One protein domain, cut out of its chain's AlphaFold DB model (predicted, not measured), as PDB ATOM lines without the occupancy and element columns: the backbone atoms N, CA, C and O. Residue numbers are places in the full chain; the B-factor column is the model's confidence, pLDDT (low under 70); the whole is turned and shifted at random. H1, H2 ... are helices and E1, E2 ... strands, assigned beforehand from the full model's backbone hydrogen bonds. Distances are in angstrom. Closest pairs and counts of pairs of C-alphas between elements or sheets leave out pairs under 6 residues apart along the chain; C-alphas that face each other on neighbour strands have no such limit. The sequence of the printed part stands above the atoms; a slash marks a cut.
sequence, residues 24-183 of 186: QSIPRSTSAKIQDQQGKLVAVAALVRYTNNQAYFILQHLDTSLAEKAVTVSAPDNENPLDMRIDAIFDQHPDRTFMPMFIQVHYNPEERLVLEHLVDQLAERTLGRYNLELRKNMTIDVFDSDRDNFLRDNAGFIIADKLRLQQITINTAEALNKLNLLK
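This is residues 24 to 183 of the 186 residues of the protein "Hypothetical protein" of Meloidogyne enterolobii (UniProt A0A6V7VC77). A six-stranded sheet curls like part of a barrel round one helix, H2, and a short helix, H4, packs crosswise on H2. From this compact body residues 167 to 183, with H5 in them, stick out as a long tail, and residues 97 to 103 stick out as a smaller loop. The printed part has 160 residues with six named strands and five named helices, in the order E1 E2 E3 E4 E5 H1 H2 H3 E6 H4 H5; the sheet is mixed, in the order E4 E5 E1 E2 E3 E6, and the class is mixed, helices and strands. The whole is only just loose, close to compact, with a radius of gyration of the C-alphas of 18.4 A, and it is elongated, spanning 66 by 36 by 30 A.

Go along from Gln 24 and you meet E1, residues 29 to 35, E2, residues 41 to 49, and E3, residues 54 to 62: a meander, each strand the antiparallel neighbour of the one before. E1 and E2 form a hairpin, with N 32 and O 45 at 2.9 A; E2 and E3 form another, with N 46 and O 58 at 2.8 A. Next come E4, residues 70 to 74, and E5, residues 83 to 90, an antiparallel hairpin with N 85 and O 74 at 2.8 A. E5 bends by 57 degrees at residue 87, and its pairing is staggered: residues 83 to 85 pair with E1, residues 85 to 90 with E4. E5 and E1 are parallel, with N 84 and O 33 at 2.9 A. H1, residues 101 to 105, is not on the sheet and touches no helix. H2, residues 114 to 127, is on the sheet, which curls round it; this gives two layers, a sheet with a helix on one face. Look for the closest C-alphas of E2 and H2 at Leu 47 and Leu 122, 6.2 A apart, and those of E1 and H2 at Ala 32 and Leu 118, 6.4 A apart. H3, residues 132 to 135, is close to H2 but not clearly touching, the closest C-alphas being those of Glu 124 and Leu 132, 7.9 A apart. E6, residues 137 to 140, is an edge strand, parallel to E3, with N 57 and O 139 at 3.1 A. H4, residues 148 to 155, touches H2 about perpendicular, at 76 degrees; the closest C-alphas are those of Glu 116 and Ala 155, 5.1 A apart, and H2 touches it with residues 115 to 120 alone. H5, residues 172 to 181, touches no helix and is not on the sheet. Every O i to N i+4 pair is within hydrogen-bond range in H1, H2, H4 and H5; H3 is too short for such a pair.

Find C-alpha 29 at (-25.745, -4.197, 299.884); from there E1 runs 19.8 A to C-alpha 35. E2 is 24.5 A long, E3 23.2 A and E5 20.8 A. Find C-alpha 114 at (-23.684, 4.205, 282.469), where H2 begins its 19.7 A. H5, 14.2 A long, ends at C-alpha 181, (-54.548, -10.898, 316.146).

The C-alphas farthest apart are those of Phe 98 and Lys 183, 66.8 A. Without the stretches that stand free, the body has 136 residues and spans 38 by 34 by 29 A. The printed part has no cut, and the link from H4 to H5, 16 residues, is long. Look in the B-factor column for a mean pLDDT of the printed part of 73.3; 58 residues are under 70, among them residues 101 to 108 and 129 to 170.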
ATOM      1  N   GLN A  24     -26.935   2.923 300.134       85.75
ATOM      2  CA  GLN A  24     -25.933   2.624 301.160       85.75
ATOM      3  C   GLN A  24     -26.563   2.268 302.517       85.75
ATOM      4  O   GLN A  24     -25.912   1.619 303.332       85.75
ATOM      5  N   SER A  25     -27.819   2.662 302.780       84.50
ATOM      6  CA  SER A  25     -28.530   2.252 303.999       84.50
ATOM      7  C   SER A  25     -29.149   0.855 303.897       84.50
ATOM      8  O   SER A  25     -29.674   0.354 304.890       84.50
ATOM      9  N   ILE A  26     -29.123   0.220 302.719       83.62
ATOM     10  CA  ILE A  26     -29.700  -1.112 302.512       83.62
ATOM     11  C   ILE A  26     -28.751  -2.161 303.117       83.62
ATOM     12  O   ILE A  26     -27.601  -2.267 302.671       83.62
ATOM     13  N   PRO A  27     -29.187  -2.958 304.115       80.00
ATOM     14  CA  PRO A  27     -28.314  -3.913 304.789       80.00
ATOM     15  C   PRO A  27     -27.709  -4.935 303.825       80.00
ATOM     16  O   PRO A  27     -28.412  -5.526 303.009       80.00
ATOM     17  N   ARG A  28     -26.402  -5.195 303.971       82.81
ATOM     18  CA  ARG A  28     -25.646  -6.182 303.171       82.81
ATOM     19  C   ARG A  28     -25.657  -5.906 301.655       82.81
ATOM     20  O   ARG A  28     -25.405  -6.819 300.868       82.81
ATOM     21  N   SER A  29     -25.926  -4.665 301.256       88.56
ATOM     22  CA  SER A  29     -25.745  -4.197 299.884       88.56
ATOM     23  C   SER A  29     -24.273  -3.894 299.583       88.56
ATOM     24  O   SER A  29     -23.467  -3.646 300.481       88.56
ATOM     25  N   THR A  30     -23.917  -3.921 298.303       91.19
ATOM     26  CA  THR A  30     -22.684  -3.327 297.770       91.19
ATOM     27  C   THR A  30     -23.100  -2.185 296.854       91.19
ATOM     28  O   THR A  30     -23.908  -2.422 295.961       91.19
ATOM     29  N   SER A  31     -22.603  -0.964 297.069       92.94
ATOM     30  CA  SER A  31     -22.962   0.215 296.264       92.94
ATOM     31  C   SER A  31     -21.815   0.686 295.379       92.94
ATOM     32  O   SER A  31     -20.671   0.701 295.828       92.94
ATOM     33  N   ALA A  32     -22.144   1.158 294.180       93.50
ATOM     34  CA  ALA A  32     -21.234   1.808 293.248       93.50
ATOM     35  C   ALA A  32     -21.756   3.194 292.866       93.50
ATOM     36  O   ALA A  32     -22.971   3.426 292.837       93.50
ATOM     37  N   LYS A  33     -20.835   4.107 292.553       94.75
ATOM     38  CA  LYS A  33     -21.136   5.443 292.040       94.75
ATOM     39  C   LYS A  33     -20.299   5.743 290.801       94.75
ATOM     40  O   LYS A  33     -19.166   5.288 290.691       94.75
ATOM     41  N   ILE A  34     -20.862   6.540 289.902       94.75
ATOM     42  CA  ILE A  34     -20.151   7.168 288.788       94.75
ATOM     43  C   ILE A  34     -20.250   8.682 288.976       94.75
ATOM     44  O   ILE A  34     -21.345   9.214 289.198       94.75
ATOM     45  N   GLN A  35     -19.115   9.367 288.889       94.94
ATOM     46  CA  GLN A  35     -19.019  10.827 288.871       94.94
ATOM     47  C   GLN A  35     -18.481  11.318 287.521       94.94
ATOM     48  O   GLN A  35     -17.813  10.577 286.804       94.94
ATOM     49  N   ASP A  36     -18.752  12.568 287.160       92.06
ATOM     50  CA  ASP A  36     -18.090  13.193 286.013       92.06
ATOM     51  C   ASP A  36     -16.680  13.712 286.370       92.06
ATOM     52  O   ASP A  36     -16.192  13.604 287.504       92.06
ATOM     53  N   GLN A  37     -16.001  14.303 285.386       86.38
ATOM     54  CA  GLN A  37     -14.682  14.911 285.580       86.38
ATOM     55  C   GLN A  37     -14.694  16.057 286.611       86.38
ATOM     56  O   GLN A  37     -13.681  16.290 287.269       86.38
ATOM     57  N   GLN A  38     -15.836  16.725 286.807       87.56
ATOM     58  CA  GLN A  38     -16.036  17.826 287.759       87.56
ATOM     59  C   GLN A  38     -16.403  17.328 289.173       87.56
ATOM     60  O   GLN A  38     -16.502  18.127 290.102       87.56
ATOM     61  N   GLY A  39     -16.588  16.015 289.355       86.44
ATOM     62  CA  GLY A  39     -17.000  15.399 290.618       86.44
ATOM     63  C   GLY A  39     -18.514  15.415 290.858       86.44
ATOM     64  O   GLY A  39     -18.966  14.964 291.914       86.44
ATOM     65  N   LYS A  40     -19.320  15.884 289.896       92.50
ATOM     66  CA  LYS A  40     -20.783  15.794 289.966       92.50
ATOM     67  C   LYS A  40     -21.185  14.322 289.921       92.50
ATOM     68  O   LYS A  40     -20.657  13.540 289.135       92.50
ATOM     69  N   LEU A  41     -22.142  13.945 290.761       92.62
ATOM     70  CA  LEU A  41     -22.724  12.609 290.750       92.62
ATOM     71  C   LEU A  41     -23.531  12.393 289.462       92.62
ATOM     72  O   LEU A  41     -24.419  13.187 289.159       92.62
ATOM     73  N   VAL A  42     -23.220  11.328 288.723       94.00
ATOM     74  CA  VAL A  42     -23.925  10.947 287.487       94.00
ATOM     75  C   VAL A  42     -24.843   9.762 287.730       94.00
ATOM     76  O   VAL A  42     -25.982   9.761 287.271       94.00
ATOM     77  N   ALA A  43     -24.377   8.748 288.457       93.38
ATOM     78  CA  ALA A  43     -25.203   7.595 288.780       93.38
ATOM     79  C   ALA A  43     -24.784   6.935 290.092       93.38
ATOM     80  O   ALA A  43     -23.620   6.991 290.489       93.38
ATOM     81  N   VAL A  44     -25.747   6.300 290.756       94.38
ATOM     82  CA  VAL A  44     -25.547   5.488 291.960       94.38
ATOM     83  C   VAL A  44     -26.475   4.293 291.891       94.38
ATOM     84  O   VAL A  44     -27.679   4.456 291.695       94.38
ATOM     85  N   ALA A  45     -25.928   3.106 292.123       92.38
ATOM     86  CA  ALA A  45     -26.693   1.877 292.265       92.38
ATOM     87  C   ALA A  45     -26.113   1.009 293.384       92.38
ATOM     88  O   ALA A  45     -24.979   1.205 293.826       92.38
ATOM     89  N   ALA A  46     -26.884   0.028 293.831       90.94
ATOM     90  CA  ALA A  46     -26.392  -1.043 294.678       90.94
ATOM     91  C   ALA A  46     -26.921  -2.399 294.232       90.94
ATOM     92  O   ALA A  46     -27.901  -2.503 293.498       90.94
ATOM     93  N   LEU A  47     -26.261  -3.445 294.711       88.56
ATOM     94  CA  LEU A  47     -26.618  -4.822 294.436       88.56
ATOM     95  C   LEU A  47     -26.672  -5.594 295.759       88.56
ATOM     96  O   LEU A  47     -25.746  -5.534 296.574       88.56
ATOM     97  N   VAL A  48     -27.791  -6.277 296.003       86.94
ATOM     98  CA  VAL A  48     -28.076  -6.989 297.257       86.94
ATOM     99  C   VAL A  48     -28.020  -8.487 296.992       86.94
ATOM    100  O   VAL A  48     -28.891  -9.030 296.309       86.94
ATOM    101  N   ARG A  49     -26.997  -9.174 297.523       85.00
ATOM    102  CA  ARG A  49     -26.834 -10.629 297.362       85.00
ATOM    103  C   ARG A  49     -27.958 -11.378 298.086       85.00
ATOM    104  O   ARG A  49     -28.013 -11.354 299.314       85.00
ATOM    105  N   TYR A  50     -28.787 -12.102 297.336       80.25
ATOM    106  CA  TYR A  50     -29.833 -12.969 297.887       80.25
ATOM    107  C   TYR A  50     -29.325 -14.406 298.078       80.25
ATOM    108  O   TYR A  50     -29.426 -14.966 299.169       80.25
ATOM    109  N   THR A  51     -28.685 -14.972 297.052       76.94
ATOM    110  CA  THR A  51     -27.976 -16.263 297.115       76.94
ATOM    111  C   THR A  51     -26.573 -16.120 296.523       76.94
ATOM    112  O   THR A  51     -26.187 -15.040 296.082       76.94
ATOM    113  N   ASN A  52     -25.779 -17.193 296.484       74.56
ATOM    114  CA  ASN A  52     -24.427 -17.141 295.909       74.56
ATOM    115  C   ASN A  52     -24.400 -16.688 294.433       74.56
ATOM    116  O   ASN A  52     -23.400 -16.118 294.006       74.56
ATOM    117  N   ASN A  53     -25.493 -16.903 293.687       71.56
ATOM    118  CA  ASN A  53     -25.581 -16.629 292.246       71.56
ATOM    119  C   ASN A  53     -26.729 -15.668 291.865       71.56
ATOM    120  O   ASN A  53     -26.918 -15.400 290.678       71.56
ATOM    121  N   GLN A  54     -27.504 -15.176 292.839       73.25
ATOM    122  CA  GLN A  54     -28.645 -14.279 292.620       73.25
ATOM    123  C   GLN A  54     -28.524 -13.016 293.463       73.25
ATOM    124  O   GLN A  54     -28.162 -13.064 294.645       73.25
ATOM    125  N   ALA A  55     -28.911 -11.896 292.869       80.44
ATOM    126  CA  ALA A  55     -28.979 -10.612 293.538       80.44
ATOM    127  C   ALA A  55     -30.029  -9.700 292.900       80.44
ATOM    128  O   ALA A  55     -30.367  -9.847 291.722       80.44
ATOM    129  N   TYR A  56     -30.474  -8.731 293.693       81.56
ATOM    130  CA  TYR A  56     -31.329  -7.636 293.252       81.56
ATOM    131  C   TYR A  56     -30.464  -6.414 292.961       81.56
ATOM    132  O   TYR A  56     -29.694  -5.992 293.828       81.56
ATOM    133  N   PHE A  57     -30.582  -5.858 291.757       83.94
ATOM    134  CA  PHE A  57     -29.992  -4.567 291.408       83.94
ATOM    135  C   PHE A  57     -30.981  -3.449 291.745       83.94
ATOM    136  O   PHE A  57     -32.162  -3.529 291.411       83.94
ATOM    137  N   ILE A  58     -30.493  -2.405 292.408       84.69
ATOM    138  CA  ILE A  58     -31.285  -1.269 292.876       84.69
ATOM    139  C   ILE A  58     -30.600   0.003 292.388       84.69
ATOM    140  O   ILE A  58     -29.534   0.376 292.884       84.69
ATOM    141  N   LEU A  59     -31.212   0.686 291.424       88.25
ATOM    142  CA  LEU A  59     -30.767   2.009 291.000       88.25
ATOM    143  C   LEU A  59     -31.208   3.038 292.047       88.25
ATOM    144  O   LEU A  59     -32.355   3.018 292.471       88.25
ATOM    145  N   GLN A  60     -30.333   3.950 292.465       88.88
ATOM    146  CA  GLN A  60     -30.726   5.119 293.263       88.88
ATOM    147  C   GLN A  60     -30.880   6.354 292.380       88.88
ATOM    148  O   GLN A  60     -31.812   7.131 292.540       88.88
ATOM    149  N   HIS A  61     -29.923   6.556 291.477       90.81
ATOM    150  CA  HIS A  61     -29.822   7.762 290.676       90.81
ATOM    151  C   HIS A  61     -29.171   7.451 289.332       90.81
ATOM    152  O   HIS A  61     -28.225   6.664 289.267       90.81
ATOM    153  N   LEU A  62     -29.654   8.114 288.289       89.75
ATOM    154  CA  LEU A  62     -29.044   8.187 286.969       89.75
ATOM    155  C   LEU A  62     -29.401   9.545 286.360       89.75
ATOM    156  O   LEU A  62     -30.585   9.884 286.280       89.75
ATOM    157  N   ASP A  63     -28.398  10.301 285.924       90.62
ATOM    158  CA  ASP A  63     -28.588  11.507 285.126       90.62
ATOM    159  C   ASP A  63     -29.162  11.124 283.754       90.62
ATOM    160  O   ASP A  63     -28.512  10.465 282.937       90.62
ATOM    161  N   THR A  64     -30.403  11.537 283.498       85.00
ATOM    162  CA  THR A  64     -31.137  11.203 282.273       85.00
ATOM    163  C   THR A  64     -30.476  11.748 281.009       85.00
ATOM    164  O   THR A  64     -30.679  11.179 279.942       85.00
ATOM    165  N   SER A  65     -29.634  12.785 281.105       87.31
ATOM    166  CA  SER A  65     -28.879  13.313 279.958       87.31
ATOM    167  C   SER A  65     -27.746  12.392 279.483       87.31
ATOM    168  O   SER A  65     -27.240  12.567 278.371       87.31
ATOM    169  N   LEU A  66     -27.365  11.407 280.306       86.81
ATOM    170  CA  LEU A  66     -26.319  10.417 280.033       86.81
ATOM    171  C   LEU A  66     -26.855   8.975 279.979       86.81
ATOM    172  O   LEU A  66     -26.103   8.066 279.645       86.81
ATOM    173  N   ALA A  67     -28.145   8.752 280.255       80.06
ATOM    174  CA  ALA A  67     -28.754   7.419 280.285       80.06
ATOM    175  C   ALA A  67     -28.680   6.663 278.941       80.06
ATOM    176  O   ALA A  67     -28.612   5.438 278.940       80.06
ATOM    177  N   GLU A  68     -28.671   7.391 277.822       80.56
ATOM    178  CA  GLU A  68     -28.613   6.860 276.446       80.56
ATOM    179  C   GLU A  68     -27.264   7.113 275.757       80.56
ATOM    180  O   GLU A  68     -27.118   6.852 274.565       80.56
ATOM    181  N   LYS A  69     -26.273   7.647 276.482       84.31
ATOM    182  CA  LYS A  69     -24.943   7.914 275.927       84.31
ATOM    183  C   LYS A  69     -23.980   6.803 276.307       84.31
ATOM    184  O   LYS A  69     -23.921   6.394 277.467       84.31
ATOM    185  N   ALA A  70     -23.179   6.367 275.340       86.44
ATOM    186  CA  ALA A  70     -22.023   5.546 275.647       86.44
ATOM    187  C   ALA A  70     -20.969   6.413 276.354       86.44
ATOM    188  O   ALA A  70     -20.740   7.568 275.989       86.44
ATOM    189  N   VAL A  71     -20.335   5.859 277.378       90.81
ATOM    190  CA  VAL A  71     -19.264   6.489 278.151       90.81
ATOM    191  C   VAL A  71     -18.146   5.482 278.387       90.81
ATOM    192  O   VAL A  71     -18.397   4.279 278.482       90.81
ATOM    193  N   THR A  72     -16.918   5.970 278.513       92.44
ATOM    194  CA  THR A  72     -15.827   5.220 279.150       92.44
ATOM    195  C   THR A  72     -15.702   5.667 280.602       92.44
ATOM    196  O   THR A  72     -15.941   6.839 280.917       92.44
ATOM    197  N   VAL A  73     -15.356   4.735 281.491       92.19
ATOM    198  CA  VAL A  73     -15.135   5.034 282.909       92.19
ATOM    199  C   VAL A  73     -13.842   4.417 283.423       92.19
ATOM    200  O   VAL A  73     -13.508   3.279 283.089       92.19
ATOM    201  N   SER A  74     -13.179   5.143 284.315       90.75
ATOM    202  CA  SER A  74     -12.006   4.701 285.057       90.75
ATOM    203  C   SER A  74     -12.323   4.602 286.549       90.75
ATOM    204  O   SER A  74     -13.186   5.304 287.082       90.75
ATOM    205  N   ALA A  75     -11.614   3.717 287.248       84.00
ATOM    206  CA  ALA A  75     -11.494   3.787 288.700       84.00
ATOM    207  C   ALA A  75     -10.234   4.608 289.035       84.00
ATOM    208  O   ALA A  75      -9.201   4.367 288.407       84.00
ATOM    209  N   PRO A  76     -10.268   5.545 289.999       75.38
ATOM    210  CA  PRO A  76      -9.075   6.283 290.395       75.38
ATOM    211  C   PRO A  76      -8.012   5.347 290.983       75.38
ATOM    212  O   PRO A  76      -8.311   4.500 291.831       75.38
ATOM    213  N   ASP A  77      -6.758   5.519 290.563       61.75
ATOM    214  CA  ASP A  77      -5.645   4.705 291.050       61.75
ATOM    215  C   ASP A  77      -5.500   4.817 292.578       61.75
ATOM    216  O   ASP A  77      -5.212   5.886 293.120       61.75
ATOM    217  N   ASN A  78      -5.614   3.671 293.258       60.25
ATOM    218  CA  ASN A  78      -5.606   3.487 294.721       60.25
ATOM    219  C   ASN A  78      -6.899   3.860 295.480       60.25
ATOM    220  O   ASN A  78      -6.896   3.794 296.710       60.25
ATOM    221  N   GLU A  79      -8.005   4.180 294.803       73.25
ATOM    222  CA  GLU A  79      -9.315   4.341 295.456       73.25
ATOM    223  C   GLU A  79     -10.181   3.066 295.380       73.25
ATOM    224  O   GLU A  79      -9.767   2.004 294.907       73.25
ATOM    225  N   ASN A  80     -11.401   3.146 295.914       83.00
ATOM    226  CA  ASN A  80     -12.385   2.074 295.828       83.00
ATOM    227  C   ASN A  80     -12.789   1.857 294.353       83.00
ATOM    228  O   ASN A  80     -13.327   2.779 293.747       83.00
ATOM    229  N   PRO A  81     -12.643   0.651 293.772       83.75
ATOM    230  CA  PRO A  81     -12.981   0.400 292.364       83.75
ATOM    231  C   PRO A  81     -14.478   0.531 292.032       83.75
ATOM    232  O   PRO A  81     -14.854   0.454 290.868       83.75
ATOM    233  N   LEU A  82     -15.338   0.707 293.041       89.69
ATOM    234  CA  LEU A  82     -16.762   1.018 292.882       89.69
ATOM    235  C   LEU A  82     -17.052   2.532 292.803       89.69
ATOM    236  O   LEU A  82     -18.199   2.915 292.577       89.69
ATOM    237  N   ASP A  83     -16.036   3.378 292.990       91.44
ATOM    238  CA  ASP A  83     -16.099   4.835 292.893       91.44
ATOM    239  C   ASP A  83     -15.505   5.286 291.548       91.44
ATOM    240  O   ASP A  83     -14.361   5.717 291.458       91.44
ATOM    241  N   MET A  84     -16.282   5.132 290.479       93.19
ATOM    242  CA  MET A  84     -15.843   5.351 289.097       93.19
ATOM    243  C   MET A  84     -15.986   6.812 288.645       93.19
ATOM    244  O   MET A  84     -16.824   7.567 289.154       93.19
ATOM    245  N   ARG A  85     -15.220   7.202 287.623       93.94
ATOM    246  CA  ARG A  85     -15.282   8.520 286.974       93.94
ATOM    247  C   ARG A  85     -15.421   8.385 285.462       93.94
ATOM    248  O   ARG A  85     -14.848   7.474 284.880       93.94
ATOM    249  N   ILE A  86     -16.178   9.281 284.830       94.25
ATOM    250  CA  ILE A  86     -16.317   9.332 283.365       94.25
ATOM    251  C   ILE A  86     -15.074   9.963 282.739       94.25
ATOM    252  O   ILE A  86     -14.743  11.111 283.049       94.25
ATOM    253  N   ASP A  87     -14.458   9.249 281.799       92.06
ATOM    254  CA  ASP A  87     -13.308   9.739 281.038       92.06
ATOM    255  C   ASP A  87     -13.752  10.415 279.735       92.06
ATOM    256  O   ASP A  87     -13.325  11.532 279.446       92.06
ATOM    257  N   ALA A  88     -14.649   9.776 278.975       91.81
ATOM    258  CA  ALA A  88     -15.206  10.305 277.731       91.81
ATOM    259  C   ALA A  88     -16.701   9.980 277.576       91.81
ATOM    260  O   ALA A  88     -17.210   9.005 278.130       91.81
ATOM    261  N   ILE A  89     -17.400  10.813 276.799       91.88
ATOM    262  CA  ILE A  89     -18.828  10.694 276.480       91.88
ATOM    263  C   ILE A  89     -18.972  10.655 274.959       91.88
ATOM    264  O   ILE A  89     -18.387  11.483 274.260       91.88
ATOM    265  N   PHE A  90     -19.782   9.726 274.461       85.25
ATOM    266  CA  PHE A  90     -20.018   9.491 273.043       85.25
ATOM    267  C   PHE A  90     -21.517   9.632 272.747       85.25
ATOM    268  O   PHE A  90     -22.349   8.929 273.320       85.25
ATOM    269  N   ASP A  91     -21.870  10.540 271.833       79.62
ATOM    270  CA  ASP A  91     -23.265  10.786 271.423       79.62
ATOM    271  C   ASP A  91     -23.854   9.671 270.537       79.62
ATOM    272  O   ASP A  91     -25.041   9.690 270.216       79.62
ATOM    273  N   GLN A  92     -23.027   8.715 270.108       70.69
ATOM    274  CA  GLN A  92     -23.424   7.551 269.321       70.69
ATOM    275  C   GLN A  92     -22.694   6.313 269.837       70.69
ATOM    276  O   GLN A  92     -21.507   6.376 270.163       70.69
ATOM    277  N   HIS A  93     -23.392   5.180 269.866       68.81
ATOM    278  CA  HIS A  93     -22.748   3.886 270.062       68.81
ATOM    279  C   HIS A  93     -21.848   3.552 268.863       68.81
ATOM    280  O   HIS A  93     -22.227   3.851 267.725       68.81
ATOM    281  N   PRO A  94     -20.691   2.905 269.074       66.31
ATOM    282  CA  PRO A  94     -19.863   2.434 267.973       66.31
ATOM    283  C   PRO A  94     -20.604   1.379 267.156       66.31
ATOM    284  O   PRO A  94     -21.078   0.379 267.699       66.31
ATOM    285  N   ASP A  95     -20.644   1.567 265.840       71.19
ATOM    286  CA  ASP A  95     -21.086   0.518 264.929       71.19
ATOM    287  C   ASP A  95     -20.045  -0.614 264.912       71.19
ATOM    288  O   ASP A  95     -18.911  -0.441 264.455       71.19
ATOM    289  N   ARG A  96     -20.439  -1.785 265.426       67.19
ATOM    290  CA  ARG A  96     -19.621  -3.006 265.417       67.19
ATOM    291  C   ARG A  96     -20.064  -4.026 264.365       67.19
ATOM    292  O   ARG A  96     -19.435  -5.076 264.267       67.19
ATOM    293  N   THR A  97     -21.076  -3.738 263.538       71.25
ATOM    294  CA  THR A  97     -21.650  -4.681 262.553       71.25
ATOM    295  C   THR A  97     -20.614  -5.240 261.567       71.25
ATOM    296  O   THR A  97     -20.764  -6.360 261.077       71.25
ATOM    297  N   PHE A  98     -19.528  -4.502 261.315       76.31
ATOM    298  CA  PHE A  98     -18.439  -4.899 260.412       76.31
ATOM    299  C   PHE A  98     -17.168  -5.405 261.123       76.31
ATOM    300  O   PHE A  98     -16.168  -5.693 260.464       76.31
ATOM    301  N   MET A  99     -17.177  -5.526 262.454       73.62
ATOM    302  CA  MET A  99     -16.053  -6.073 263.225       73.62
ATOM    303  C   MET A  99     -16.034  -7.616 263.178       73.62
ATOM    304  O   MET A  99     -17.050  -8.230 262.855       73.62
ATOM    305  N   PRO A 100     -14.915  -8.289 263.511       76.00
ATOM    306  CA  PRO A 100     -14.889  -9.745 263.672       76.00
ATOM    307  C   PRO A 100     -15.982 -10.252 264.626       76.00
ATOM    308  O   PRO A 100     -16.209  -9.648 265.669       76.00
ATOM    309  N   MET A 101     -16.608 -11.393 264.317       66.81
ATOM    310  CA  MET A 101     -17.732 -11.958 265.092       66.81
ATOM    311  C   MET A 101     -17.442 -12.089 266.598       66.81
ATOM    312  O   MET A 101     -18.313 -11.818 267.416       66.81
ATOM    313  N   PHE A 102     -16.203 -12.425 266.977       63.97
ATOM    314  CA  PHE A 102     -15.778 -12.445 268.381       63.97
ATOM    315  C   PHE A 102     -15.949 -11.080 269.071       63.97
ATOM    316  O   PHE A 102     -16.420 -11.021 270.200       63.97
ATOM    317  N   ILE A 103     -15.628  -9.981 268.381       63.00
ATOM    318  CA  ILE A 103     -15.780  -8.616 268.903       63.00
ATOM    319  C   ILE A 103     -17.255  -8.182 268.924       63.00
ATOM    320  O   ILE A 103     -17.649  -7.402 269.782       63.00
ATOM    321  N   GLN A 104     -18.086  -8.714 268.023       57.59
ATOM    322  CA  GLN A 104     -19.527  -8.443 268.031       57.59
ATOM    323  C   GLN A 104     -20.271  -9.122 269.193       57.59
ATOM    324  O   GLN A 104     -21.290  -8.598 269.628       57.59
ATOM    325  N   VAL A 105     -19.796 -10.287 269.657       53.84
ATOM    326  CA  VAL A 105     -20.562 -11.178 270.557       53.84
ATOM    327  C   VAL A 105     -19.921 -11.376 271.938       53.84
ATOM    328  O   VAL A 105     -20.643 -11.561 272.911       53.84
ATOM    329  N   HIS A 106     -18.588 -11.354 272.044       58.78
ATOM    330  CA  HIS A 106     -17.854 -11.742 273.264       58.78
ATOM    331  C   HIS A 106     -16.910 -10.662 273.808       58.78
ATOM    332  O   HIS A 106     -16.301 -10.849 274.860       58.78
ATOM    333  N   TYR A 107     -16.730  -9.551 273.093       66.62
ATOM    334  CA  TYR A 107     -15.902  -8.450 273.573       66.62
ATOM    335  C   TYR A 107     -16.761  -7.441 274.326       66.62
ATOM    336  O   TYR A 107     -17.592  -6.761 273.728       66.62
ATOM    337  N   ASN A 108     -16.508  -7.316 275.628       68.69
ATOM    338  CA  ASN A 108     -17.038  -6.229 276.439       68.69
ATOM    339  C   ASN A 108     -16.203  -4.961 276.167       68.69
ATOM    340  O   ASN A 108     -15.051  -4.903 276.602       68.69
ATOM    341  N   PRO A 109     -16.747  -3.959 275.456       74.81
ATOM    342  CA  PRO A 109     -16.027  -2.733 275.108       74.81
ATOM    343  C   PRO A 109     -15.783  -1.844 276.334       74.81
ATOM    344  O   PRO A 109     -16.366  -2.058 277.401       74.81
ATOM    345  N   GLU A 110     -14.964  -0.808 276.187       83.00
ATOM    346  CA  GLU A 110     -14.798   0.212 277.234       83.00
ATOM    347  C   GLU A 110     -15.915   1.263 277.153       83.00
ATOM    348  O   GLU A 110     -16.397   1.756 278.169       83.00
ATOM    349  N   GLU A 111     -16.384   1.555 275.943       84.31
ATOM    350  CA  GLU A 111     -17.481   2.466 275.654       84.31
ATOM    351  C   GLU A 111     -18.851   1.758 275.746       84.31
ATOM    352  O   GLU A 111     -19.256   0.982 274.870       84.31
ATOM    353  N   ARG A 112     -19.554   2.019 276.858       82.62
ATOM    354  CA  ARG A 112     -20.803   1.361 277.300       82.62
ATOM    355  C   ARG A 112     -21.765   2.331 277.973       82.62
ATOM    356  O   ARG A 112     -21.385   3.448 278.313       82.62
ATOM    357  N   LEU A 113     -23.015   1.923 278.175       85.50
ATOM    358  CA  LEU A 113     -23.984   2.732 278.921       85.50
ATOM    359  C   LEU A 113     -23.588   2.832 280.400       85.50
ATOM    360  O   LEU A 113     -23.032   1.906 280.990       85.50
ATOM    361  N   VAL A 114     -23.951   3.947 281.039       88.38
ATOM    362  CA  VAL A 114     -23.684   4.205 282.469       88.38
ATOM    363  C   VAL A 114     -24.191   3.064 283.371       88.38
ATOM    364  O   VAL A 114     -23.541   2.703 284.352       88.38
ATOM    365  N   LEU A 115     -25.341   2.465 283.030       85.94
ATOM    366  CA  LEU A 115     -25.906   1.328 283.764       85.94
ATOM    367  C   LEU A 115     -25.117   0.027 283.571       85.94
ATOM    368  O   LEU A 115     -25.011  -0.743 284.521       85.94
ATOM    369  N   GLU A 116     -24.547  -0.213 282.391       82.81
ATOM    370  CA  GLU A 116     -23.774  -1.426 282.093       82.81
ATOM    371  C   GLU A 116     -22.491  -1.461 282.928       82.81
ATOM    372  O   GLU A 116     -22.194  -2.476 283.553       82.81
ATOM    373  N   HIS A 117     -21.794  -0.325 283.035       87.50
ATOM    374  CA  HIS A 117     -20.622  -0.167 283.907       87.50
ATOM    375  C   HIS A 117     -20.942  -0.428 285.384       87.50
ATOM    376  O   HIS A 117     -20.205  -1.144 286.066       87.50
ATOM    377  N   LEU A 118     -22.062   0.113 285.884       88.50
ATOM    378  CA  LEU A 118     -22.523  -0.144 287.253       88.50
ATOM    379  C   LEU A 118     -22.861  -1.621 287.471       88.50
ATOM    380  O   LEU A 118     -22.453  -2.188 288.483       88.50
ATOM    381  N   VAL A 119     -23.600  -2.236 286.545       85.06
ATOM    382  CA  VAL A 119     -24.004  -3.646 286.611       85.06
ATOM    383  C   VAL A 119     -22.786  -4.566 286.619       85.06
ATOM    384  O   VAL A 119     -22.691  -5.409 287.508       85.06
ATOM    385  N   ASP A 120     -21.845  -4.384 285.690       82.50
ATOM    386  CA  ASP A 120     -20.658  -5.234 285.535       82.50
ATOM    387  C   ASP A 120     -19.790  -5.196 286.808       82.50
ATOM    388  O   ASP A 120     -19.562  -6.224 287.456       82.50
ATOM    389  N   GLN A 121     -19.428  -3.993 287.279       86.44
ATOM    390  CA  GLN A 121     -18.638  -3.830 288.506       86.44
ATOM    391  C   GLN A 121     -19.366  -4.342 289.757       86.44
ATOM    392  O   GLN A 121     -18.767  -5.037 290.586       86.44
ATOM    393  N   LEU A 122     -20.665  -4.059 289.911       87.31
ATOM    394  CA  LEU A 122     -21.433  -4.550 291.057       87.31
ATOM    395  C   LEU A 122     -21.592  -6.074 291.033       87.31
ATOM    396  O   LEU A 122     -21.460  -6.712 292.081       87.31
ATOM    397  N   ALA A 123     -21.839  -6.680 289.871       81.75
ATOM    398  CA  ALA A 123     -21.981  -8.124 289.723       81.75
ATOM    399  C   ALA A 123     -20.644  -8.859 289.916       81.75
ATOM    400  O   ALA A 123     -20.628  -9.954 290.498       81.75
ATOM    401  N   GLU A 124     -19.520  -8.269 289.495       81.62
ATOM    402  CA  GLU A 124     -18.181  -8.801 289.757       81.62
ATOM    403  C   GLU A 124     -17.869  -8.788 291.260       81.62
ATOM    404  O   GLU A 124     -17.531  -9.825 291.835       81.62
ATOM    405  N   ARG A 125     -18.033  -7.640 291.933       84.88
ATOM    406  CA  ARG A 125     -17.690  -7.499 293.361       84.88
ATOM    407  C   ARG A 125     -18.651  -8.247 294.280       84.88
ATOM    408  O   ARG A 125     -18.219  -8.847 295.263       84.88
ATOM    409  N   THR A 126     -19.941  -8.272 293.952       81.88
ATOM    410  CA  THR A 126     -20.966  -8.845 294.839       81.88
ATOM    411  C   THR A 126     -21.208 -10.332 294.595       81.88
ATOM    412  O   THR A 126     -21.588 -11.032 295.534       81.88
ATOM    413  N   LEU A 127     -20.981 -10.848 293.380       78.81
ATOM    414  CA  LEU A 127     -21.204 -12.262 293.029       78.81
ATOM    415  C   LEU A 127     -19.923 -12.985 292.549       78.81
ATOM    416  O   LEU A 127     -19.983 -14.158 292.188       78.81
ATOM    417  N   GLY A 128     -18.764 -12.317 292.556       73.00
ATOM    418  CA  GLY A 128     -17.447 -12.883 292.228       73.00
ATOM    419  C   GLY A 128     -17.192 -13.093 290.728       73.00
ATOM    420  O   GLY A 128     -18.114 -13.102 289.916       73.00
ATOM    421  N   ARG A 129     -15.931 -13.330 290.342       64.81
ATOM    422  CA  ARG A 129     -15.522 -13.563 288.935       64.81
ATOM    423  C   ARG A 129     -15.883 -14.943 288.359       64.81
ATOM    424  O   ARG A 129     -15.564 -15.217 287.209       64.81
ATOM    425  N   TYR A 130     -16.525 -15.831 289.121       49.22
ATOM    426  CA  TYR A 130     -16.867 -17.179 288.649       49.22
ATOM    427  C   TYR A 130     -17.901 -17.134 287.514       49.22
ATOM    428  O   TYR A 130     -19.083 -16.929 287.783       49.22
ATOM    429  N   ASN A 131     -17.429 -17.336 286.274       47.88
ATOM    430  CA  ASN A 131     -18.175 -17.445 285.012       47.88
ATOM    431  C   ASN A 131     -19.541 -16.740 285.022       47.88
ATOM    432  O   ASN A 131     -20.590 -17.393 285.017       47.88
ATOM    433  N   LEU A 132     -19.491 -15.402 285.019       49.03
ATOM    434  CA  LEU A 132     -20.645 -14.506 284.874       49.03
ATOM    435  C   LEU A 132     -21.599 -14.984 283.765       49.03
ATOM    436  O   LEU A 132     -22.788 -15.143 284.029       49.03
ATOM    437  N   GLU A 133     -21.053 -15.341 282.599       49.75
ATOM    438  CA  GLU A 133     -21.796 -15.778 281.406       49.75
ATOM    439  C   GLU A 133     -22.530 -17.129 281.518       49.75
ATOM    440  O   GLU A 133     -23.346 -17.452 280.662       49.75
ATOM    441  N   LEU A 134     -22.239 -17.963 282.528       44.78
ATOM    442  CA  LEU A 134     -22.746 -19.347 282.574       44.78
ATOM    443  C   LEU A 134     -23.677 -19.662 283.750       44.78
ATOM    444  O   LEU A 134     -24.271 -20.743 283.756       44.78
ATOM    445  N   ARG A 135     -23.753 -18.818 284.793       42.22
ATOM    446  CA  ARG A 135     -24.386 -19.220 286.074       42.22
ATOM    447  C   ARG A 135     -25.130 -18.146 286.877       42.22
ATOM    448  O   ARG A 135     -25.561 -18.472 287.987       42.22
ATOM    449  N   LYS A 136     -25.278 -16.907 286.396       51.22
ATOM    450  CA  LYS A 136     -25.890 -15.823 287.188       51.22
ATOM    451  C   LYS A 136     -27.258 -15.393 286.666       51.22
ATOM    452  O   LYS A 136     -27.452 -15.252 285.466       51.22
ATOM    453  N   ASN A 137     -28.162 -15.134 287.611       52.78
ATOM    454  CA  ASN A 137     -29.508 -14.623 287.365       52.78
ATOM    455  C   ASN A 137     -29.664 -13.324 288.172       52.78
ATOM    456  O   ASN A 137     -29.791 -13.376 289.399       52.78
ATOM    457  N   MET A 138     -29.613 -12.167 287.511       52.97
ATOM    458  CA  MET A 138     -29.798 -10.859 288.151       52.97
ATOM    459  C   MET A 138     -31.195 -10.315 287.855       52.97
ATOM    460  O   MET A 138     -31.598 -10.269 286.695       52.97
ATOM    461  N   THR A 139     -31.911  -9.878 288.895       53.69
ATOM    462  CA  THR A 139     -33.247  -9.270 288.757       53.69
ATOM    463  C   THR A 139     -33.143  -7.750 288.780       53.69
ATOM    464  O   THR A 139     -32.476  -7.187 289.652       53.69
ATOM    465  N   ILE A 140     -33.831  -7.103 287.837       59.28
ATOM    466  CA  ILE A 140     -34.035  -5.654 287.782       59.28
ATOM    467  C   ILE A 140     -35.543  -5.404 287.729       59.28
ATOM    468  O   ILE A 140     -36.214  -5.933 286.848       59.28
ATOM    469  N   ASP A 141     -36.065  -4.593 288.649       53.84
ATOM    470  CA  ASP A 141     -37.459  -4.147 288.600       53.84
ATOM    471  C   ASP A 141     -37.603  -2.977 287.608       53.84
ATOM    472  O   ASP A 141     -37.159  -1.848 287.849       53.84
ATOM    473  N   VAL A 142     -38.236  -3.269 286.469       54.09
ATOM    474  CA  VAL A 142     -38.621  -2.306 285.431       54.09
ATOM    475  C   VAL A 142     -40.148  -2.185 285.442       54.09
ATOM    476  O   VAL A 142     -40.864  -3.185 285.492       54.09
ATOM    477  N   PHE A 143     -40.673  -0.957 285.427       48.72
ATOM    478  CA  PHE A 143     -42.125  -0.719 285.487       48.72
ATOM    479  C   PHE A 143     -42.844  -0.832 284.129       48.72
ATOM    480  O   PHE A 143     -44.072  -0.797 284.097       48.72
ATOM    481  N   ASP A 144     -42.104  -0.966 283.026       55.00
ATOM    482  CA  ASP A 144     -42.625  -1.026 281.656       55.00
ATOM    483  C   ASP A 144     -42.171  -2.331 280.975       55.00
ATOM    484  O   ASP A 144     -41.028  -2.459 280.531       55.00
ATOM    485  N   SER A 145     -43.077  -3.315 280.939       52.78
ATOM    486  CA  SER A 145     -42.795  -4.704 280.545       52.78
ATOM    487  C   SER A 145     -42.402  -4.888 279.083       52.78
ATOM    488  O   SER A 145     -41.790  -5.898 278.739       52.78
ATOM    489  N   ASP A 146     -42.722  -3.933 278.209       52.53
ATOM    490  CA  ASP A 146     -42.375  -4.032 276.788       52.53
ATOM    491  C   ASP A 146     -40.884  -3.727 276.543       52.53
ATOM    492  O   ASP A 146     -40.359  -3.960 275.449       52.53
ATOM    493  N   ARG A 147     -40.174  -3.228 277.567       53.88
ATOM    494  CA  ARG A 147     -38.803  -2.712 277.448       53.88
ATOM    495  C   ARG A 147     -37.724  -3.576 278.096       53.88
ATOM    496  O   ARG A 147     -36.552  -3.347 277.805       53.88
ATOM    497  N   ASP A 148     -38.083  -4.601 278.874       54.44
ATOM    498  CA  ASP A 148     -37.146  -5.535 279.538       54.44
ATOM    499  C   ASP A 148     -36.045  -6.067 278.597       54.44
ATOM    500  O   ASP A 148     -34.903  -6.287 279.006       54.44
ATOM    501  N   ASN A 149     -36.380  -6.222 277.310       55.88
ATOM    502  CA  ASN A 149     -35.469  -6.646 276.251       55.88
ATOM    503  C   ASN A 149     -34.200  -5.778 276.152       55.88
ATOM    504  O   ASN A 149     -33.113  -6.328 276.034       55.88
ATOM    505  N   PHE A 150     -34.295  -4.444 276.231       57.06
ATOM    506  CA  PHE A 150     -33.144  -3.574 275.942       57.06
ATOM    507  C   PHE A 150     -32.028  -3.718 276.983       57.06
ATOM    508  O   PHE A 150     -30.855  -3.824 276.626       57.06
ATOM    509  N   LEU A 151     -32.383  -3.749 278.271       56.09
ATOM    510  CA  LEU A 151     -31.402  -3.985 279.331       56.09
ATOM    511  C   LEU A 151     -30.868  -5.419 279.260       56.09
ATOM    512  O   LEU A 151     -29.660  -5.609 279.352       56.09
ATOM    513  N   ARG A 152     -31.737  -6.421 279.050       56.78
ATOM    514  CA  ARG A 152     -31.322  -7.827 278.898       56.78
ATOM    515  C   ARG A 152     -30.284  -8.004 277.787       56.78
ATOM    516  O   ARG A 152     -29.304  -8.714 277.997       56.78
ATOM    517  N   ASP A 153     -30.519  -7.376 276.637       57.41
ATOM    518  CA  ASP A 153     -29.739  -7.593 275.418       57.41
ATOM    519  C   ASP A 153     -28.414  -6.810 275.410       57.41
ATOM    520  O   ASP A 153     -27.451  -7.293 274.822       57.41
ATOM    521  N   ASN A 154     -28.328  -5.658 276.096       56.34
ATOM    522  CA  ASN A 154     -27.109  -4.831 276.128       56.34
ATOM    523  C   ASN A 154     -26.286  -4.958 277.428       56.34
ATOM    524  O   ASN A 154     -25.059  -4.997 277.369       56.34
ATOM    525  N   ALA A 155     -26.924  -5.085 278.601       55.88
ATOM    526  CA  ALA A 155     -26.208  -5.273 279.873       55.88
ATOM    527  C   ALA A 155     -25.845  -6.739 280.163       55.88
ATOM    528  O   ALA A 155     -24.994  -7.003 281.011       55.88
ATOM    529  N   GLY A 156     -26.482  -7.682 279.459       45.12
ATOM    530  CA  GLY A 156     -26.274  -9.118 279.615       45.12
ATOM    531  C   GLY A 156     -26.914  -9.704 280.882       45.12
ATOM    532  O   GLY A 156     -26.842  -9.151 281.977       45.12
ATOM    533  N   PHE A 157     -27.514 -10.888 280.744       55.44
ATOM    534  CA  PHE A 157     -27.887 -11.771 281.864       55.44
ATOM    535  C   PHE A 157     -28.806 -11.165 282.949       55.44
ATOM    536  O   PHE A 157     -28.728 -11.519 284.131       55.44
ATOM    537  N   ILE A 158     -29.752 -10.319 282.537       52.12
ATOM    538  CA  ILE A 158     -30.906  -9.958 283.369       52.12
ATOM    539  C   ILE A 158     -32.001 -11.004 283.175       52.12
ATOM    540  O   ILE A 158     -32.516 -11.193 282.072       52.12
ATOM    541  N   ILE A 159     -32.378 -11.663 284.268       45.31
ATOM    542  CA  ILE A 159     -33.586 -12.480 284.345       45.31
ATOM    543  C   ILE A 159     -34.498 -11.795 285.349       45.31
ATOM    544  O   ILE A 159     -34.212 -11.797 286.546       45.31
ATOM    545  N   ALA A 160     -35.600 -11.228 284.862       42.53
ATOM    546  CA  ALA A 160     -36.691 -10.796 285.719       42.53
ATOM    547  C   ALA A 160     -37.249 -12.021 286.468       42.53
ATOM    548  O   ALA A 160     -37.938 -12.863 285.885       42.53
ATOM    549  N   ASP A 161     -36.913 -12.150 287.753       41.50
ATOM    550  CA  ASP A 161     -37.566 -13.106 288.640       41.50
ATOM    551  C   ASP A 161     -39.058 -12.736 288.780       41.50
ATOM    552  O   ASP A 161     -39.477 -11.594 288.591       41.50
ATOM    553  N   LYS A 162     -39.891 -13.713 289.137       41.28
ATOM    554  CA  LYS A 162     -41.311 -13.493 289.451       41.28
ATOM    555  C   LYS A 162     -41.497 -12.683 290.742       41.28
ATOM    556  O   LYS A 162     -42.605 -12.230 291.023       41.28
ATOM    557  N   LEU A 163     -40.431 -12.534 291.527       40.34
ATOM    558  CA  LEU A 163     -40.372 -11.757 292.758       40.34
ATOM    559  C   LEU A 163     -39.993 -10.302 292.445       40.34
ATOM    560  O   LEU A 163     -38.832 -10.000 292.186       40.34
ATOM    561  N   ARG A 164     -40.982  -9.407 292.507       41.75
ATOM    562  CA  ARG A 164     -40.798  -7.951 292.384       41.75
ATOM    563  C   ARG A 164     -40.575  -7.320 293.754       41.75
ATOM    564  O   ARG A 164     -41.328  -7.628 294.684       41.75
ATOM    565  N   LEU A 165     -39.630  -6.390 293.888       42.28
ATOM    566  CA  LEU A 165     -39.534  -5.558 295.090       42.28
ATOM    567  C   LEU A 165     -40.646  -4.502 295.068       42.28
ATOM    568  O   LEU A 165     -40.587  -3.514 294.340       42.28
ATOM    569  N   GLN A 166     -41.676  -4.694 295.894       37.41
ATOM    570  CA  GLN A 166     -42.726  -3.696 296.086       37.41
ATOM    571  C   GLN A 166     -42.425  -2.796 297.285       37.41
ATOM    572  O   GLN A 166     -42.316  -3.259 298.421       37.41
ATOM    573  N   GLN A 167     -42.375  -1.486 297.043       41.53
ATOM    574  CA  GLN A 167     -42.459  -0.495 298.110       41.53
ATOM    575  C   GLN A 167     -43.891  -0.481 298.657       41.53
ATOM    576  O   GLN A 167     -44.817  -0.028 297.984       41.53
ATOM    577  N   ILE A 168     -44.067  -0.952 299.892       46.38
ATOM    578  CA  ILE A 168     -45.343  -0.901 300.608       46.38
ATOM    579  C   ILE A 168     -45.245   0.061 301.793       46.38
ATOM    580  O   ILE A 168     -44.428  -0.110 302.696       46.38
ATOM    581  N   THR A 169     -46.096   1.085 301.801       51.09
ATOM    582  CA  THR A 169     -46.262   1.975 302.956       51.09
ATOM    583  C   THR A 169     -47.316   1.370 303.871       51.09
ATOM    584  O   THR A 169     -48.481   1.275 303.489       51.09
ATOM    585  N   ILE A 170     -46.918   0.951 305.072       64.25
ATOM    586  CA  ILE A 170     -47.810   0.291 306.032       64.25
ATOM    587  C   ILE A 170     -48.013   1.191 307.251       64.25
ATOM    588  O   ILE A 170     -47.049   1.707 307.817       64.25
ATOM    589  N   ASN A 171     -49.262   1.343 307.697       78.44
ATOM    590  CA  ASN A 171     -49.553   1.938 308.998       78.44
ATOM    591  C   ASN A 171     -49.053   0.988 310.102       78.44
ATOM    592  O   ASN A 171     -49.560  -0.124 310.248       78.44
ATOM    593  N   THR A 172     -48.059   1.421 310.877       75.06
ATOM    594  CA  THR A 172     -47.409   0.598 311.909       75.06
ATOM    595  C   THR A 172     -48.362   0.145 313.012       75.06
ATOM    596  O   THR A 172     -48.260  -0.998 313.452       75.06
ATOM    597  N   ALA A 173     -49.315   0.984 313.428       77.00
ATOM    598  CA  ALA A 173     -50.305   0.614 314.442       77.00
ATOM    599  C   ALA A 173     -51.283  -0.451 313.916       77.00
ATOM    600  O   ALA A 173     -51.600  -1.417 314.612       77.00
ATOM    601  N   GLU A 174     -51.721  -0.317 312.663       74.38
ATOM    602  CA  GLU A 174     -52.627  -1.279 312.030       74.38
ATOM    603  C   GLU A 174     -51.934  -2.626 311.746       74.38
ATOM    604  O   GLU A 174     -52.519  -3.691 311.963       74.38
ATOM    605  N   ALA A 175     -50.663  -2.588 311.332       72.69
ATOM    606  CA  ALA A 175     -49.830  -3.770 311.130       72.69
ATOM    607  C   ALA A 175     -49.588  -4.540 312.435       72.69
ATOM    608  O   ALA A 175     -49.742  -5.760 312.463       72.69
ATOM    609  N   LEU A 176     -49.257  -3.835 313.524       75.50
ATOM    610  CA  LEU A 176     -49.074  -4.432 314.850       75.50
ATOM    611  C   LEU A 176     -50.362  -5.078 315.369       75.50
ATOM    612  O   LEU A 176     -50.313  -6.196 315.875       75.50
ATOM    613  N   ASN A 177     -51.519  -4.434 315.186       77.88
ATOM    614  CA  ASN A 177     -52.805  -5.032 315.549       77.88
ATOM    615  C   ASN A 177     -53.077  -6.329 314.771       77.88
ATOM    616  O   ASN A 177     -53.445  -7.332 315.379       77.88
ATOM    617  N   LYS A 178     -52.835  -6.353 313.453       76.06
ATOM    618  CA  LYS A 178     -53.000  -7.565 312.623       76.06
ATOM    619  C   LYS A 178     -52.010  -8.681 312.994       76.06
ATOM    620  O   LYS A 178     -52.402  -9.842 313.046       76.06
ATOM    621  N   LEU A 179     -50.762  -8.342 313.322       73.62
ATOM    622  CA  LEU A 179     -49.750  -9.294 313.808       73.62
ATOM    623  C   LEU A 179     -50.069  -9.872 315.195       73.62
ATOM    624  O   LEU A 179     -49.717 -11.016 315.467       73.62
ATOM    625  N   ASN A 180     -50.720  -9.099 316.066       71.12
ATOM    626  CA  ASN A 180     -51.138  -9.566 317.389       71.12
ATOM    627  C   ASN A 180     -52.434 -10.389 317.334       71.12
ATOM    628  O   ASN A 180     -52.555 -11.351 318.083       71.12
ATOM    629  N   LEU A 181     -53.361 -10.073 316.419       59.00
ATOM    630  CA  LEU A 181     -54.548 -10.898 316.146       59.00
ATOM    631  C   LEU A 181     -54.157 -12.323 315.720       59.00
ATOM    632  O   LEU A 181     -54.676 -13.284 316.271       59.00
ATOM    633  N   LEU A 182     -53.157 -12.459 314.841       55.28
ATOM    634  CA  LEU A 182     -52.606 -13.755 314.404       55.28
ATOM    635  C   LEU A 182     -51.842 -14.535 315.495       55.28
ATOM    636  O   LEU A 182     -51.417 -15.657 315.248       55.28
ATOM    637  N   LYS A 183     -51.635 -13.954 316.685       55.59
ATOM    638  CA  LYS A 183     -51.059 -14.630 317.864       55.59
ATOM    639  C   LYS A 183     -52.107 -15.008 318.917       55.59
ATOM    640  O   LYS A 183     -51.736 -15.475 319.988       55.59
TER     641      LYS A 183